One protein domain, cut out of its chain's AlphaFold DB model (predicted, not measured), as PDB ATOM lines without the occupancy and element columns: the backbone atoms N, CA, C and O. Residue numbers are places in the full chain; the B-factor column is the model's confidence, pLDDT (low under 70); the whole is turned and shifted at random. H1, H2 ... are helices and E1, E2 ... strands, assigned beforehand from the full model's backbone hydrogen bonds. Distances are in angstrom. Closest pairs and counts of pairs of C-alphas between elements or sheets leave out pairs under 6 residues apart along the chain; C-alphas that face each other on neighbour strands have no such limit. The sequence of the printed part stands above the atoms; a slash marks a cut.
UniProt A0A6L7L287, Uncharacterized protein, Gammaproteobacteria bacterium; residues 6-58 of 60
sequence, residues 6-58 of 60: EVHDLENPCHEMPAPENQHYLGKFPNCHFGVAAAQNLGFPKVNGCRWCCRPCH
ATOM      1  N   GLU A   6      45.014  23.713 -13.522       94.00
ATOM      2  CA  GLU A   6      45.227  22.994 -12.270       94.00
ATOM      3  C   GLU A   6      43.998  23.121 -11.362       94.00
ATOM      4  O   GLU A   6      43.414  24.193 -11.195       94.00
ATOM      5  N   VAL A   7      43.602  22.012 -10.743       94.94
ATOM      6  CA  VAL A   7      42.636  22.000  -9.644       94.94
ATOM      7  C   VAL A   7      43.380  22.274  -8.346       94.94
ATOM      8  O   VAL A   7      44.343  21.574  -8.016       94.94
ATOM      9  N   HIS A   8      42.898  23.267  -7.600       95.12
ATOM     10  CA  HIS A   8      43.397  23.615  -6.277       95.12
ATOM     11  C   HIS A   8      42.353  23.302  -5.206       95.12
ATOM     12  O   HIS A   8      41.154  23.504  -5.403       95.12
ATOM     13  N   ASP A   9      42.827  22.831  -4.058       93.06
ATOM     14  CA  ASP A   9      42.031  22.746  -2.840       93.06
ATOM     15  C   ASP A   9      42.044  24.112  -2.136       93.06
ATOM     16  O   ASP A   9      43.114  24.674  -1.908       93.06
ATOM     17  N   LEU A  10      40.861  24.648  -1.832       89.50
ATOM     18  CA  LEU A  10      40.691  25.917  -1.116       89.50
ATOM     19  C   LEU A  10      40.716  25.748   0.411       89.50
ATOM     20  O   LEU A  10      40.940  26.726   1.120       89.50
ATOM     21  N   GLU A  11      40.477  24.539   0.929       87.75
ATOM     22  CA  GLU A  11      40.520  24.250   2.370       87.75
ATOM     23  C   GLU A  11      41.957  24.013   2.858       87.75
ATOM     24  O   GLU A  11      42.255  24.219   4.036       87.75
ATOM     25  N   ASN A  12      42.861  23.639   1.949       83.31
ATOM     26  CA  ASN A  12      44.288  23.498   2.218       83.31
ATOM     27  C   ASN A  12      45.076  24.677   1.622       83.31
ATOM     28  O   ASN A  12      44.941  24.962   0.433       83.31
ATOM     29  N   PRO A  13      45.955  25.347   2.390       78.31
ATOM     30  CA  PRO A  13      46.753  26.447   1.863       78.31
ATOM     31  C   PRO A  13      47.645  25.971   0.706       78.31
ATOM     32  O   PRO A  13      48.463  25.061   0.856       78.31
ATOM     33  N   CYS A  14      47.495  26.606  -0.456       90.69
ATOM     34  CA  CYS A  14      48.337  26.393  -1.626       90.69
ATOM     35  C   CYS A  14      49.190  27.639  -1.868       90.69
ATOM     36  O   CYS A  14      48.660  28.738  -1.999       90.69
ATOM     37  N   HIS A  15      50.509  27.467  -1.935       86.81
ATOM     38  CA  HIS A  15      51.437  28.574  -2.188       86.81
ATOM     39  C   HIS A  15      51.404  29.050  -3.645       86.81
ATOM     40  O   HIS A  15      51.708  30.204  -3.916       86.81
ATOM     41  N   GLU A  16      50.996  28.170  -4.559       88.50
ATOM     42  CA  GLU A  16      50.874  28.434  -5.997       88.50
ATOM     43  C   GLU A  16      49.422  28.763  -6.377       88.50
ATOM     44  O   GLU A  16      48.958  28.412  -7.458       88.50
ATOM     45  N   MET A  17      48.650  29.361  -5.461       90.88
ATOM     46  CA  MET A  17      47.261  29.705  -5.755       90.88
ATOM     47  C   MET A  17      47.221  30.786  -6.851       90.88
ATOM     48  O   MET A  17      47.841  31.841  -6.677       90.88
ATOM     49  N   PRO A  18      46.489  30.576  -7.961       90.19
ATOM     50  CA  PRO A  18      46.374  31.583  -9.007       90.19
ATOM     51  C   PRO A  18      45.640  32.828  -8.503       90.19
ATOM     52  O   PRO A  18      44.880  32.775  -7.531       90.19
ATOM     53  N   ALA A  19      45.840  33.954  -9.190       91.00
ATOM     54  CA  ALA A  19      45.115  35.189  -8.901       91.00
ATOM     55  C   ALA A  19      43.586  34.951  -8.958       91.00
ATOM     56  O   ALA A  19      43.146  34.161  -9.799       91.00
ATOM     57  N   PRO A  20      42.769  35.582  -8.090       90.81
ATOM     58  CA  PRO A  20      41.327  35.325  -8.010       90.81
ATOM     59  C   PRO A  20      40.576  35.446  -9.344       90.81
ATOM     60  O   PRO A  20      39.650  34.684  -9.601       90.81
ATOM     61  N   GLU A  21      40.999  36.353 -10.221       93.31
ATOM     62  CA  GLU A  21      40.459  36.535 -11.572       93.31
ATOM     63  C   GLU A  21      40.703  35.341 -12.514       93.31
ATOM     64  O   GLU A  21      39.987  35.181 -13.499       93.31
ATOM     65  N   ASN A  22      41.679  34.489 -12.194       91.12
ATOM     66  CA  ASN A  22      42.026  33.271 -12.928       91.12
ATOM     67  C   ASN A  22      41.476  32.003 -12.251       91.12
ATOM     68  O   ASN A  22      41.805  30.892 -12.667       91.12
ATOM     69  N   GLN A  23      40.666  32.144 -11.200       92.75
ATOM     70  CA  GLN A  23      40.040  31.020 -10.509       92.75
ATOM     71  C   GLN A  23      38.634  30.755 -11.052       92.75
ATOM     72  O   GLN A  23      37.854  31.670 -11.312       92.75
ATOM     73  N   HIS A  24      38.279  29.475 -11.153       94.00
ATOM     74  CA  HIS A  24      36.913  29.039 -11.423       94.00
ATOM     75  C   HIS A  24      36.455  28.102 -10.308       94.00
ATOM     76  O   HIS A  24      37.087  27.077 -10.053       94.00
ATOM     77  N   TYR A  25      35.359  28.443  -9.629       94.75
ATOM     78  CA  TYR A  25      34.843  27.609  -8.550       94.75
ATOM     79  C   TYR A  25      34.151  26.366  -9.117       94.75
ATOM     80  O   TYR A  25      33.116  26.465  -9.770       94.75
ATOM     81  N   LEU A  26      34.722  25.191  -8.847       94.62
ATOM     82  CA  LEU A  26      34.226  23.912  -9.367       94.62
ATOM     83  C   LEU A  26      33.159  23.267  -8.466       94.62
ATOM     84  O   LEU A  26      32.448  22.370  -8.913       94.62
ATOM     85  N   GLY A  27      33.053  23.704  -7.208       94.75
ATOM     86  CA  GLY A  27      32.233  23.070  -6.174       94.75
ATOM     87  C   GLY A  27      33.063  22.487  -5.028       94.75
ATOM     88  O   GLY A  27      34.291  22.569  -5.016       94.75
ATOM     89  N   LYS A  28      32.377  21.891  -4.047       95.06
ATOM     90  CA  LYS A  28      33.007  21.160  -2.940       95.06
ATOM     91  C   LYS A  28      32.968  19.664  -3.224       95.06
ATOM     92  O   LYS A  28      31.895  19.087  -3.390       95.06
ATOM     93  N   PHE A  29      34.139  19.043  -3.236       94.88
ATOM     94  CA  PHE A  29      34.308  17.635  -3.574       94.88
ATOM     95  C   PHE A  29      35.078  16.888  -2.486       94.88
ATOM     96  O   PHE A  29      35.894  17.493  -1.796       94.88
ATOM     97  N   PRO A  30      34.865  15.568  -2.337       92.88
ATOM     98  CA  PRO A  30      35.552  14.781  -1.314       92.88
ATOM     99  C   PRO A  30      37.036  14.544  -1.629       92.88
ATOM    100  O   PRO A  30      37.785  14.136  -0.748       92.88
ATOM    101  N   ASN A  31      37.465  14.735  -2.881       92.56
ATOM    102  CA  ASN A  31      38.865  14.686  -3.293       92.56
ATOM    103  C   ASN A  31      39.057  15.325  -4.681       92.56
ATOM    104  O   ASN A  31      38.091  15.613  -5.393       92.56
ATOM    105  N   CYS A  32      40.321  15.487  -5.078       94.94
ATOM    106  CA  CYS A  32      40.706  16.143  -6.325       94.94
ATOM    107  C   CYS A  32      40.199  15.446  -7.600       94.94
ATOM    108  O   CYS A  32      40.010  16.131  -8.598       94.94
ATOM    109  N   HIS A  33      39.917  14.134  -7.598       95.19
ATOM    110  CA  HIS A  33      39.489  13.424  -8.814       95.19
ATOM    111  C   HIS A  33      38.128  13.923  -9.298       95.19
ATOM    112  O   HIS A  33      37.925  14.136 -10.491       95.19
ATOM    113  N   PHE A  34      37.209  14.167  -8.360       96.56
ATOM    114  CA  PHE A  34      35.907  14.753  -8.670       96.56
ATOM    115  C   PHE A  34      36.033  16.208  -9.132       96.56
ATOM    116  O   PHE A  34      35.325  16.608 -10.048       96.56
ATOM    117  N   GLY A  35      36.971  16.976  -8.561       95.88
ATOM    118  CA  GLY A  35      37.274  18.334  -9.021       95.88
ATOM    119  C   GLY A  35      37.824  18.360 -10.451       95.88
ATOM    120  O   GLY A  35      37.343  19.126 -11.281       95.88
ATOM    121  N   VAL A  36      38.767  17.470 -10.777       95.38
ATOM    122  CA  VAL A  36      39.319  17.332 -12.135       95.38
ATOM    123  C   VAL A  36      38.226  16.930 -13.123       95.38
ATOM    124  O   VAL A  36      38.096  17.561 -14.170       95.38
ATOM    125  N   ALA A  37      37.389  15.947 -12.778       95.62
ATOM    126  CA  ALA A  37      36.262  15.545 -13.617       95.62
ATOM    127  C   ALA A  37      35.252  16.689 -13.821       95.62
ATOM    128  O   ALA A  37      34.754  16.882 -14.929       95.62
ATOM    129  N   ALA A  38      34.968  17.482 -12.782       96.56
ATOM    130  CA  ALA A  38      34.088  18.643 -12.886       96.56
ATOM    131  C   ALA A  38      34.653  19.705 -13.840       96.56
ATOM    132  O   ALA A  38      33.943  20.172 -14.726       96.56
ATOM    133  N   ALA A  39      35.941  20.034 -13.723       94.94
ATOM    134  CA  ALA A  39      36.601  20.960 -14.640       94.94
ATOM    135  C   ALA A  39      36.629  20.431 -16.089       94.94
ATOM    136  O   ALA A  39      36.362  21.182 -17.025       94.94
ATOM    137  N   GLN A  40      36.868  19.135 -16.292       93.81
ATOM    138  CA  GLN A  40      36.781  18.517 -17.619       93.81
ATOM    139  C   GLN A  40      35.361  18.604 -18.201       93.81
ATOM    140  O   GLN A  40      35.201  18.943 -19.371       93.81
ATOM    141  N   ASN A  41      34.328  18.372 -17.384       95.31
ATOM    142  CA  ASN A  41      32.927  18.505 -17.798       95.31
ATOM    143  C   ASN A  41      32.540  19.947 -18.161       95.31
ATOM    144  O   ASN A  41      31.654  20.148 -18.989       95.31
ATOM    145  N   LEU A  42      33.210  20.948 -17.583       93.88
ATOM    146  CA  LEU A  42      33.064  22.357 -17.968       93.88
ATOM    147  C   LEU A  42      33.782  22.700 -19.285       93.88
ATOM    148  O   LEU A  42      33.635  23.810 -19.793       93.88
ATOM    149  N   GLY A  43      34.535  21.757 -19.857       92.75
ATOM    150  CA  GLY A  43      35.236  21.925 -21.127       92.75
ATOM    151  C   GLY A  43      36.642  22.506 -20.997       92.75
ATOM    152  O   GLY A  43      37.226  22.887 -22.013       92.75
ATOM    153  N   PHE A  44      37.212  22.568 -19.786       90.81
ATOM    154  CA  PHE A  44      38.600  22.993 -19.622       90.81
ATOM    155  C   PHE A  44      39.551  21.964 -20.266       90.81
ATOM    156  O   PHE A  44      39.493  20.773 -19.940       90.81
ATOM    157  N   PRO A  45      40.430  22.376 -21.198       89.31
ATOM    158  CA  PRO A  45      41.415  21.478 -21.783       89.31
ATOM    159  C   PRO A  45      42.550  21.207 -20.785       89.31
ATOM    160  O   PRO A  45      42.958  22.104 -20.055       89.31
ATOM    161  N   LYS A  46      43.101  19.986 -20.803       89.56
ATOM    162  CA  LYS A  46      44.303  19.607 -20.031       89.56
ATOM    163  C   LYS A  46      44.216  19.956 -18.536       89.56
ATOM    164  O   LYS A  46      45.045  20.690 -18.004       89.56
ATOM    165  N   VAL A  47      43.197  19.418 -17.867       93.50
ATOM    166  CA  VAL A  47      43.025  19.582 -16.418       93.50
ATOM    167  C   VAL A  47      43.787  18.504 -15.651       93.50
ATOM    168  O   VAL A  47      43.594  17.317 -15.921       93.50
ATOM    169  N   ASN A  48      44.569  18.901 -14.652       93.62
ATOM    170  CA  ASN A  48      45.147  18.011 -13.644       93.62
ATOM    171  C   ASN A  48      45.034  18.638 -12.239       93.62
ATOM    172  O   ASN A  48      44.430  19.692 -12.057       93.62
ATOM    173  N   GLY A  49      45.538  17.959 -11.212       93.69
ATOM    174  CA  GLY A  49      45.643  18.511  -9.863       93.69
ATOM    175  C   GLY A  49      46.934  19.300  -9.660       93.69
ATOM    176  O   GLY A  49      47.990  18.890 -10.135       93.69
ATOM    177  N   CYS A  50      46.872  20.371  -8.868       93.81
ATOM    178  CA  CYS A  50      48.059  21.093  -8.420       93.81
ATOM    179  C   CYS A  50      49.031  20.175  -7.653       93.81
ATOM    180  O   CYS A  50      48.641  19.449  -6.730       93.81
ATOM    181  N   ARG A  51      50.332  20.268  -7.957       92.19
ATOM    182  CA  ARG A  51      51.417  19.506  -7.295       92.19
ATOM    183  C   ARG A  51      51.506  19.717  -5.777       92.19
ATOM    184  O   ARG A  51      52.133  18.919  -5.077       92.19
ATOM    185  N   TRP A  52      50.930  20.792  -5.249       91.06
ATOM    186  CA  TRP A  52      51.023  21.125  -3.828       91.06
ATOM    187  C   TRP A  52      49.809  20.653  -3.044       91.06
ATOM    188  O   TRP A  52      49.961  19.844  -2.131       91.06
ATOM    189  N   CYS A  53      48.617  21.114  -3.420       93.56
ATOM    190  CA  CYS A  53      47.386  20.847  -2.677       93.56
ATOM    191  C   CYS A  53      46.540  19.703  -3.265       93.56
ATOM    192  O   CYS A  53      45.603  19.250  -2.621       93.56
ATOM    193  N   CYS A  54      46.875  19.190  -4.454       93.31
ATOM    194  CA  CYS A  54      46.130  18.134  -5.150       93.31
ATOM    195  C   CYS A  54      47.063  17.057  -5.745       93.31
ATOM    196  O   CYS A  54      46.795  16.509  -6.816       93.31
ATOM    197  N   ARG A  55      48.142  16.710  -5.020       91.94
ATOM    198  CA  ARG A  55      49.173  15.726  -5.430       91.94
ATOM    199  C   ARG A  55      48.642  14.430  -6.048       91.94
ATOM    200  O   ARG A  55      49.199  14.033  -7.066       91.94
ATOM    201  N   PRO A  56      47.607  13.764  -5.493       92.69
ATOM    202  CA  PRO A  56      47.117  12.505  -6.055       92.69
ATOM    203  C   PRO A  56      46.608  12.628  -7.495       92.69
ATOM    204  O   PRO A  56      46.602  11.640  -8.218       92.69
ATOM    205  N   CYS A  57      46.203  13.831  -7.908       93.12
ATOM    206  CA  CYS A  57      45.679  14.111  -9.239       93.12
ATOM    207  C   CYS A  57      46.679  14.858 -10.137       93.12
ATOM    208  O   CYS A  57      46.320  15.270 -11.238       93.12
ATOM    209  N   HIS A  58      47.918  15.063  -9.687       92.12
ATOM    210  CA  HIS A  58      48.949  15.732 -10.474       92.12
ATOM    211  C   HIS A  58      49.603  14.743 -11.451       92.12
ATOM    212  O   HIS A  58      50.516  14.006 -11.082       92.12
TER     213      HIS A  58
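This is residues 6 to 58 of the 60 residues of an uncharacterized protein of Gammaproteobacteria bacterium (UniProt A0A6L7L287). Little regular structure: one helix, H1, packs beside a three-residue strand, E1, and a long unnamed stretch, residues 6 to 31, makes a wide loop from E1 round to the start of H1. The 53 printed residues have H1 then E1 along the chain, 13 residues in named elements, class mixed. The whole is compact, with a radius of gyration of the C-alphas of 10.0 A, and rounded, spanning 26 by 25 by 19 A.

H1 is residues 32 to 41, 14.1 A from C-alpha 32 at (40.706, 16.143, -6.325) to C-alpha 41. E1 is residues 47 to 49, ending at C-alpha 49 at (45.643, 18.511, -9.863).

In H1 every O i to N i+4 pair is within hydrogen-bond range. The closest C-alphas of H1 and E1, those of Val 36 and Asn 48, are 6.1 A apart. E1 pairs with no named strand; residues 6 to 7 pair, parallel, with its residues 48 to 49.

The C-alphas farthest apart, of His 15 and Asn 41, are separated by 26.2 A. The link from H1 to E1 is tight. The printed part has no cut, and no printed residue is under 70 in pLDDT.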